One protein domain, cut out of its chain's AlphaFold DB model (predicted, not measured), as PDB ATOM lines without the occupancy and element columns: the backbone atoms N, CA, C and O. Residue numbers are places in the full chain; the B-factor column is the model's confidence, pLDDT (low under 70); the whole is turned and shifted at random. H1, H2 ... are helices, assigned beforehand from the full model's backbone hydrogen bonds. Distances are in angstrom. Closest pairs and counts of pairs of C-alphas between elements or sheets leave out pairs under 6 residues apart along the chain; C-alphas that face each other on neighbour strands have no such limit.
ATOM      1  N   GLU A  12      15.592  11.193 -79.834       91.94
ATOM      2  CA  GLU A  12      15.196  12.376 -80.603       91.94
ATOM      3  C   GLU A  12      15.308  12.142 -82.112       91.94
ATOM      4  O   GLU A  12      14.370  12.427 -82.853       91.94
ATOM      5  N   LEU A  13      16.425  11.562 -82.571       93.00
ATOM      6  CA  LEU A  13      16.621  11.256 -83.992       93.00
ATOM      7  C   LEU A  13      15.610  10.227 -84.498       93.00
ATOM      8  O   LEU A  13      15.134  10.353 -85.622       93.00
ATOM      9  N   LYS A  14      15.243   9.247 -83.665       93.19
ATOM     10  CA  LYS A  14      14.219   8.256 -84.008       93.19
ATOM     11  C   LYS A  14      12.876   8.940 -84.283       93.19
ATOM     12  O   LYS A  14      12.317   8.733 -85.353       93.19
ATOM     13  N   TYR A  15      12.403   9.798 -83.377       92.50
ATOM     14  CA  TYR A  15      11.129  10.506 -83.561       92.50
ATOM     15  C   TYR A  15      11.147  11.476 -84.747       92.50
ATOM     16  O   TYR A  15      10.125  11.657 -85.410       92.50
ATOM     17  N   ILE A  16      12.304  12.078 -85.042       91.81
ATOM     18  CA  ILE A  16      12.487  12.894 -86.246       91.81
ATOM     19  C   ILE A  16      12.318  12.026 -87.497       91.81
ATOM     20  O   ILE A  16      11.525  12.378 -88.367       91.81
ATOM     21  N   HIS A  17      13.016  10.891 -87.586       93.69
ATOM     22  CA  HIS A  17      12.906   9.987 -88.733       93.69
ATOM     23  C   HIS A  17      11.484   9.454 -88.915       93.69
ATOM     24  O   HIS A  17      10.967   9.520 -90.022       93.69
ATOM     25  N   GLU A  18      10.810   9.046 -87.838       92.56
ATOM     26  CA  GLU A  18       9.410   8.605 -87.890       92.56
ATOM     27  C   GLU A  18       8.476   9.692 -88.446       92.56
ATOM     28  O   GLU A  18       7.595   9.395 -89.253       92.56
ATOM     29  N   ALA A  19       8.685  10.962 -88.078       92.75
ATOM     30  CA  ALA A  19       7.910  12.073 -88.627       92.75
ATOM     31  C   ALA A  19       8.172  12.283 -90.127       92.75
ATOM     32  O   ALA A  19       7.234  12.548 -90.878       92.75
ATOM     33  N   PHE A  20       9.422  12.149 -90.577       93.25
ATOM     34  CA  PHE A  20       9.754  12.222 -92.002       93.25
ATOM     35  C   PHE A  20       9.167  11.042 -92.789       93.25
ATOM     36  O   PHE A  20       8.550  11.266 -93.829       93.25
ATOM     37  N   ASP A  21       9.292   9.815 -92.279       93.31
ATOM     38  CA  ASP A  21       8.792   8.592 -92.920       93.31
ATOM     39  C   ASP A  21       7.260   8.588 -93.024       93.31
ATOM     40  O   ASP A  21       6.694   8.176 -94.037       93.31
ATOM     41  N   ALA A  22       6.573   9.114 -92.004       89.62
ATOM     42  CA  ALA A  22       5.123   9.308 -92.006       89.62
ATOM     43  C   ALA A  22       4.663  10.531 -92.826       89.62
ATOM     44  O   ALA A  22       3.470  10.836 -92.853       89.62
ATOM     45  N   ASN A  23       5.591  11.247 -93.475       87.69
ATOM     46  CA  ASN A  23       5.353  12.501 -94.193       87.69
ATOM     47  C   ASN A  23       4.622  13.555 -93.338       87.69
ATOM     48  O   ASN A  23       3.801  14.336 -93.823       87.69
ATOM     49  N   TRP A  24       4.927  13.570 -92.042       86.56
ATOM     50  CA  TRP A  24       4.294  14.407 -91.035       86.56
ATOM     51  C   TRP A  24       5.245  15.504 -90.540       86.56
ATOM     52  O   TRP A  24       5.518  15.660 -89.352       86.56
ATOM     53  N   VAL A  25       5.755  16.303 -91.479       85.75
ATOM     54  CA  VAL A  25       6.597  17.476 -91.192       85.75
ATOM     55  C   VAL A  25       5.701  18.715 -91.084       85.75
ATOM     56  O   VAL A  25       5.656  19.564 -91.973       85.75
ATOM     57  N   ALA A  26       4.916  18.774 -90.009       87.00
ATOM     58  CA  ALA A  26       3.896  19.793 -89.774       87.00
ATOM     59  C   ALA A  26       3.800  20.147 -88.274       87.00
ATOM     60  O   ALA A  26       4.232  19.359 -87.436       87.00
ATOM     61  N   PRO A  27       3.231  21.314 -87.906       79.19
ATOM     62  CA  PRO A  27       3.121  21.758 -86.507       79.19
ATOM     63  C   PRO A  27       2.095  20.983 -85.659       79.19
ATOM     64  O   PRO A  27       1.958  21.243 -84.471       79.19
ATOM     65  N   LEU A  28       1.370  20.048 -86.260       80.62
ATOM     66  CA  LEU A  28       0.489  19.086 -85.593       80.62
ATOM     67  C   LEU A  28       1.017  17.698 -85.936       80.62
ATOM     68  O   LEU A  28       1.731  17.611 -86.926       80.62
ATOM     69  N   GLY A  29       0.665  16.637 -85.204       89.44
ATOM     70  CA  GLY A  29       0.985  15.256 -85.595       89.44
ATOM     71  C   GLY A  29       1.081  14.250 -84.454       89.44
ATOM     72  O   GLY A  29       0.961  14.644 -83.296       89.44
ATOM     73  N   PRO A  30       1.327  12.958 -84.755       91.94
ATOM     74  CA  PRO A  30       1.380  11.902 -83.742       91.94
ATOM     75  C   PRO A  30       2.378  12.186 -82.615       91.94
ATOM     76  O   PRO A  30       2.049  11.999 -81.449       91.94
ATOM     77  N   ASN A  31       3.555  12.725 -82.950       93.88
ATOM     78  CA  ASN A  31       4.569  13.105 -81.962       93.88
ATOM     79  C   ASN A  31       4.105  14.260 -81.057       93.88
ATOM     80  O   ASN A  31       4.457  14.291 -79.883       93.88
ATOM     81  N   VAL A  32       3.308  15.196 -81.588       94.50
ATOM     82  CA  VAL A  32       2.750  16.322 -80.819       94.50
ATOM     83  C   VAL A  32       1.663  15.821 -79.872       94.50
ATOM     84  O   VAL A  32       1.721  16.108 -78.682       94.50
ATOM     85  N   ASN A  33       0.737  14.998 -80.374       94.31
ATOM     86  CA  ASN A  33      -0.326  14.406 -79.559       94.31
ATOM     87  C   ASN A  33       0.254  13.534 -78.433       94.31
ATOM     88  O   ASN A  33      -0.179  13.631 -77.289       94.31
ATOM     89  N   GLY A  34       1.258  12.707 -78.752       94.88
ATOM     90  CA  GLY A  34       1.951  11.879 -77.767       94.88
ATOM     91  C   GLY A  34       2.657  12.721 -76.705       94.88
ATOM     92  O   GLY A  34       2.537  12.433 -75.520       94.88
ATOM     93  N   PHE A  35       3.319  13.812 -77.105       94.94
ATOM     94  CA  PHE A  35       3.943  14.742 -76.164       94.94
ATOM     95  C   PHE A  35       2.927  15.387 -75.209       94.94
ATOM     96  O   PHE A  35       3.174  15.450 -74.005       94.94
ATOM     97  N   GLU A  36       1.784  15.848 -75.720       96.06
ATOM     98  CA  GLU A  36       0.720  16.432 -74.894       96.06
ATOM     99  C   GLU A  36       0.133  15.410 -73.913       96.06
ATOM    100  O   GLU A  36      -0.052  15.716 -72.732       96.06
ATOM    101  N   GLU A  37      -0.118  14.185 -74.379       95.00
ATOM    102  CA  GLU A  37      -0.661  13.102 -73.562       95.00
ATOM    103  C   GLU A  37       0.321  12.671 -72.463       95.00
ATOM    104  O   GLU A  37      -0.060  12.568 -71.293       95.00
ATOM    105  N   ASP A  38       1.591  12.460 -72.809       95.19
ATOM    106  CA  ASP A  38       2.632  12.060 -71.860       95.19
ATOM    107  C   ASP A  38       2.885  13.147 -70.814       95.19
ATOM    108  O   ASP A  38       3.023  12.846 -69.625       95.19
ATOM    109  N   LEU A  39       2.884  14.421 -71.219       95.44
ATOM    110  CA  LEU A  39       3.051  15.532 -70.288       95.44
ATOM    111  C   LEU A  39       1.824  15.706 -69.382       95.44
ATOM    112  O   LEU A  39       1.982  15.969 -68.190       95.44
ATOM    113  N   SER A  40       0.607  15.506 -69.897       95.50
ATOM    114  CA  SER A  40      -0.611  15.512 -69.073       95.50
ATOM    115  C   SER A  40      -0.578  14.392 -68.027       95.50
ATOM    116  O   SER A  40      -0.853  14.636 -66.849       95.50
ATOM    117  N   LYS A  41      -0.155  13.179 -68.412       95.25
ATOM    118  CA  LYS A  41       0.056  12.056 -67.480       95.25
ATOM    119  C   LYS A  41       1.130  12.372 -66.440       95.25
ATOM    120  O   LYS A  41       0.921  12.109 -65.259       95.25
ATOM    121  N   PHE A  42       2.247  12.969 -66.855       95.69
ATOM    122  CA  PHE A  42       3.322  13.388 -65.951       95.69
ATOM    123  C   PHE A  42       2.854  14.425 -64.914       95.69
ATOM    124  O   PHE A  42       3.318  14.411 -63.777       95.69
ATOM    125  N   LEU A  43       1.911  15.297 -65.286       94.00
ATOM    126  CA  LEU A  43       1.334  16.344 -64.435       94.00
ATOM    127  C   LEU A  43       0.052  15.919 -63.682       94.00
ATOM    128  O   LEU A  43      -0.625  16.781 -63.125       94.00
ATOM    129  N   ASN A  44      -0.255  14.617 -63.610       86.50
ATOM    130  CA  ASN A  44      -1.405  14.014 -62.907       86.50
ATOM    131  C   ASN A  44      -2.800  14.122 -63.565       86.50
ATOM    132  O   ASN A  44      -3.787  14.166 -62.842       86.50
ATOM    133  N   SER A  45      -2.929  14.099 -64.896       81.50
ATOM    134  CA  SER A  45      -4.187  13.919 -65.675       81.50
ATOM    135  C   SER A  45      -5.370  14.875 -65.413       81.50
ATOM    136  O   SER A  45      -6.331  14.862 -66.175       81.50
ATOM    137  N   GLU A  46      -5.313  15.737 -64.403       90.94
ATOM    138  CA  GLU A  46      -6.318  16.764 -64.099       90.94
ATOM    139  C   GLU A  46      -6.053  18.080 -64.851       90.94
ATOM    140  O   GLU A  46      -6.739  19.081 -64.641       90.94
ATOM    141  N   VAL A  47      -5.053  18.092 -65.739       91.50
ATOM    142  CA  VAL A  47      -4.669  19.253 -66.544       91.50
ATOM    143  C   VAL A  47      -4.709  18.942 -68.037       91.50
ATOM    144  O   VAL A  47      -4.261  17.886 -68.494       91.50
ATOM    145  N   TYR A  48      -5.201  19.913 -68.804       91.94
ATOM    146  CA  TYR A  48      -5.080  19.925 -70.256       91.94
ATOM    147  C   TYR A  48      -3.727  20.513 -70.654       91.94
ATOM    148  O   TYR A  48      -3.286  21.518 -70.093       91.94
ATOM    149  N   VAL A  49      -3.081  19.890 -71.634       95.06
ATOM    150  CA  VAL A  49      -1.784  20.313 -72.167       95.06
ATOM    151  C   VAL A  49      -1.960  20.656 -73.639       95.06
ATOM    152  O   VAL A  49      -2.614  19.916 -74.365       95.06
ATOM    153  N   ALA A  50      -1.377  21.778 -74.058       94.69
ATOM    154  CA  ALA A  50      -1.319  22.193 -75.453       94.69
ATOM    155  C   ALA A  50       0.130  22.532 -75.822       94.69
ATOM    156  O   ALA A  50       0.770  23.368 -75.174       94.69
ATOM    157  N   ALA A  51       0.652  21.888 -76.859       96.12
ATOM    158  CA  ALA A  51       1.971  22.147 -77.401       96.12
ATOM    159  C   ALA A  51       1.957  23.436 -78.231       96.12
ATOM    160  O   ALA A  51       1.107  23.650 -79.095       96.12
ATOM    161  N   LEU A  52       2.927  24.312 -77.977       95.25
ATOM    162  CA  LEU A  52       3.062  25.601 -78.652       95.25
ATOM    163  C   LEU A  52       4.504  25.806 -79.108       95.25
ATOM    164  O   LEU A  52       5.436  25.208 -78.576       95.25
ATOM    165  N   SER A  53       4.694  26.694 -80.082       94.25
ATOM    166  CA  SER A  53       6.005  26.952 -80.690       94.25
ATOM    167  C   SER A  53       7.035  27.548 -79.725       94.25
ATOM    168  O   SER A  53       8.234  27.405 -79.953       94.25
ATOM    169  N   ALA A  54       6.587  28.230 -78.664       95.56
ATOM    170  CA  ALA A  54       7.442  28.819 -77.636       95.56
ATOM    171  C   ALA A  54       6.661  29.134 -76.348       95.56
ATOM    172  O   ALA A  54       5.449  29.356 -76.370       95.56
ATOM    173  N   GLY A  55       7.381  29.284 -75.230       93.00
ATOM    174  CA  GLY A  55       6.790  29.711 -73.954       93.00
ATOM    175  C   GLY A  55       6.171  31.117 -73.991       93.00
ATOM    176  O   GLY A  55       5.190  31.375 -73.302       93.00
ATOM    177  N   THR A  56       6.667  32.024 -74.839       96.81
ATOM    178  CA  THR A  56       6.053  33.351 -75.032       96.81
ATOM    179  C   THR A  56       4.680  33.265 -75.699       96.81
ATOM    180  O   THR A  56       3.776  34.001 -75.309       96.81
ATOM    181  N   ALA A  57       4.490  32.343 -76.650       95.69
ATOM    182  CA  ALA A  57       3.184  32.073 -77.253       95.69
ATOM    183  C   ALA A  57       2.209  31.474 -76.224       95.69
ATOM    184  O   ALA A  57       1.043  31.862 -76.198       95.69
ATOM    185  N   ALA A  58       2.703  30.607 -75.330       95.50
ATOM    186  CA  ALA A  58       1.914  30.065 -74.224       95.50
ATOM    187  C   ALA A  58       1.408  31.165 -73.285       95.50
ATOM    188  O   ALA A  58       0.217  31.225 -72.992       95.50
ATOM    189  N   LEU A  59       2.286  32.086 -72.877       95.56
ATOM    190  CA  LEU A  59       1.891  33.228 -72.047       95.56
ATOM    191  C   LEU A  59       0.912  34.157 -72.770       95.56
ATOM    192  O   LEU A  59      -0.038  34.640 -72.158       95.56
ATOM    193  N   HIS A  60       1.118  34.391 -74.067       95.50
ATOM    194  CA  HIS A  60       0.220  35.214 -74.868       95.50
ATOM    195  C   HIS A  60      -1.202  34.635 -74.899       95.50
ATOM    196  O   HIS A  60      -2.154  35.351 -74.593       95.50
ATOM    197  N   LEU A  61      -1.346  33.337 -75.190       93.56
ATOM    198  CA  LEU A  61      -2.648  32.666 -75.202       93.56
ATOM    199  C   LEU A  61      -3.276  32.586 -73.807       93.56
ATOM    200  O   LEU A  61      -4.467  32.844 -73.675       93.56
ATOM    201  N   ALA A  62      -2.488  32.307 -72.765       92.81
ATOM    202  CA  ALA A  62      -2.990  32.249 -71.393       92.81
ATOM    203  C   ALA A  62      -3.577  33.596 -70.932       92.81
ATOM    204  O   ALA A  62      -4.628  33.634 -70.296       92.81
ATOM    205  N   LEU A  63      -2.928  34.714 -71.275       93.50
ATOM    206  CA  LEU A  63      -3.443  36.049 -70.959       93.50
ATOM    207  C   LEU A  63      -4.727  36.362 -71.729       93.50
ATOM    208  O   LEU A  63      -5.665  36.906 -71.151       93.50
ATOM    209  N   ILE A  64      -4.773  36.000 -73.012       93.94
ATOM    210  CA  ILE A  64      -5.970  36.142 -73.843       93.94
ATOM    211  C   ILE A  64      -7.144  35.369 -73.225       93.94
ATOM    212  O   ILE A  64      -8.202  35.952 -72.993       93.94
ATOM    213  N   ASP A  65      -6.949  34.090 -72.908       87.62
ATOM    214  CA  ASP A  65      -7.993  33.208 -72.381       87.62
ATOM    215  C   ASP A  65      -8.542  33.697 -71.030       87.62
ATOM    216  O   ASP A  65      -9.752  33.823 -70.845       87.62
ATOM    217  N   VAL A  66      -7.663  34.109 -70.109       86.44
ATOM    218  CA  VAL A  66      -8.067  34.678 -68.809       86.44
ATOM    219  C   VAL A  66      -8.900  35.952 -68.972       86.44
ATOM    220  O   VAL A  66      -9.866  36.161 -68.229       86.44
ATOM    221  N   VAL A  67      -8.536  36.818 -69.922       82.25
ATOM    222  CA  VAL A  67      -9.275  38.058 -70.200       82.25
ATOM    223  C   VAL A  67     -10.648  37.746 -70.791       82.25
ATOM    224  O   VAL A  67     -11.645  38.303 -70.324       82.25
ATOM    225  N   PHE A  68     -10.731  36.825 -71.754       80.00
ATOM    226  CA  PHE A  68     -12.003  36.418 -72.353       80.00
ATOM    227  C   PHE A  68     -12.926  35.715 -71.350       80.00
ATOM    228  O   PHE A  68     -14.109  36.050 -71.275       80.00
ATOM    229  N   HIS A  69     -12.400  34.820 -70.510       79.62
ATOM    230  CA  HIS A  69     -13.180  34.147 -69.464       79.62
ATOM    231  C   HIS A  69     -13.746  35.117 -68.421       79.62
ATOM    232  O   HIS A  69     -14.836  34.898 -67.894       79.62
ATOM    233  N   LYS A  70     -13.035  36.212 -68.123       71.81
ATOM    234  CA  LYS A  70     -13.537  37.289 -67.252       71.81
ATOM    235  C   LYS A  70     -14.626  38.138 -67.907       71.81
ATOM    236  O   LYS A  70     -15.454  38.661 -67.178       71.81
ATOM    237  N   ALA A  71     -14.610  38.308 -69.227       68.69
ATOM    238  CA  ALA A  71     -15.568  39.155 -69.941       68.69
ATOM    239  C   ALA A  71     -16.925  38.470 -70.198       68.69
ATOM    240  O   ALA A  71     -17.914  39.157 -70.437       68.69
ATOM    241  N   MET A  72     -16.974  37.133 -70.171       68.50
ATOM    242  CA  MET A  72     -18.200  36.340 -70.363       68.50
ATOM    243  C   MET A  72     -18.890  35.922 -69.052       68.50
ATOM    244  O   MET A  72     -19.891  35.205 -69.093       68.50
ATOM    245  N   LYS A  73     -18.355  36.340 -67.901       53.72
ATOM    246  CA  LYS A  73     -18.985  36.214 -66.580       53.72
ATOM    247  C   LYS A  73     -19.488  37.571 -66.118       53.72
ATOM    248  O   LYS A  73     -20.552  37.584 -65.467       53.72
TER     249      LYS A  73
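What this domain is: This is residues 12 to 73 of the 73 residues of the protein "General glycosylation pathway protein" of Flavobacterium sp. TCH3-2 (UniProt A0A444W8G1). Three helices are strung along a loose, elongated chain, and no two of them touch. H1 and H2 come near each other at one end, a long link of residues 43 to 54 folds back from the end of H2, and H3 makes an arm whose residues 62 to 71 stick out together with 72 and 73. The printed part has 62 residues, with named helices H1, H2 and H3 in that order and no named strand, and its class is all helix. It is loose, with a radius of gyration of the C-alphas of 15.0 A, and spans 47 by 24 by 17 A.

How they stand to each other: H1, residues 12 to 21, and H2, residues 30 to 42, are close but not clearly touching; their closest C-alphas, those of Tyr 15 and Asn 31, are 7.2 A apart. They run opposite ways at a steep tilt of 38 degrees, only just past shallow. H3, residues 55 to 71, is apart from H1. H3 is apart from H2 too. In H1, H2 and H3 every O i to N i+4 pair is within hydrogen-bond range.

Where its parts are: H1 begins at C-alpha 12, at (15.196, 12.376, -80.603), and is 14.4 A long from first to last C-alpha. H2 measures 18.0 A and begins at C-alpha 30, at (1.380, 11.902, -83.742). H3, the longest helix with 17 residues, measures 24.6 A and ends at C-alpha 71, at (-15.568, 39.155, -69.941).

The domain as a whole: The C-alphas of Asp 21 and Lys 73, the two farthest apart, are 47.2 A from each other. Without residues 62 to 73, which stand free, the body spans 33 by 24 by 15 A. The link from H1 to H2 is short, with 8 residues, and that from H2 to H3 is long, with 12. The printed part has no cut. Its mean pLDDT is 90.0, and residues 71 to 73 are under 70.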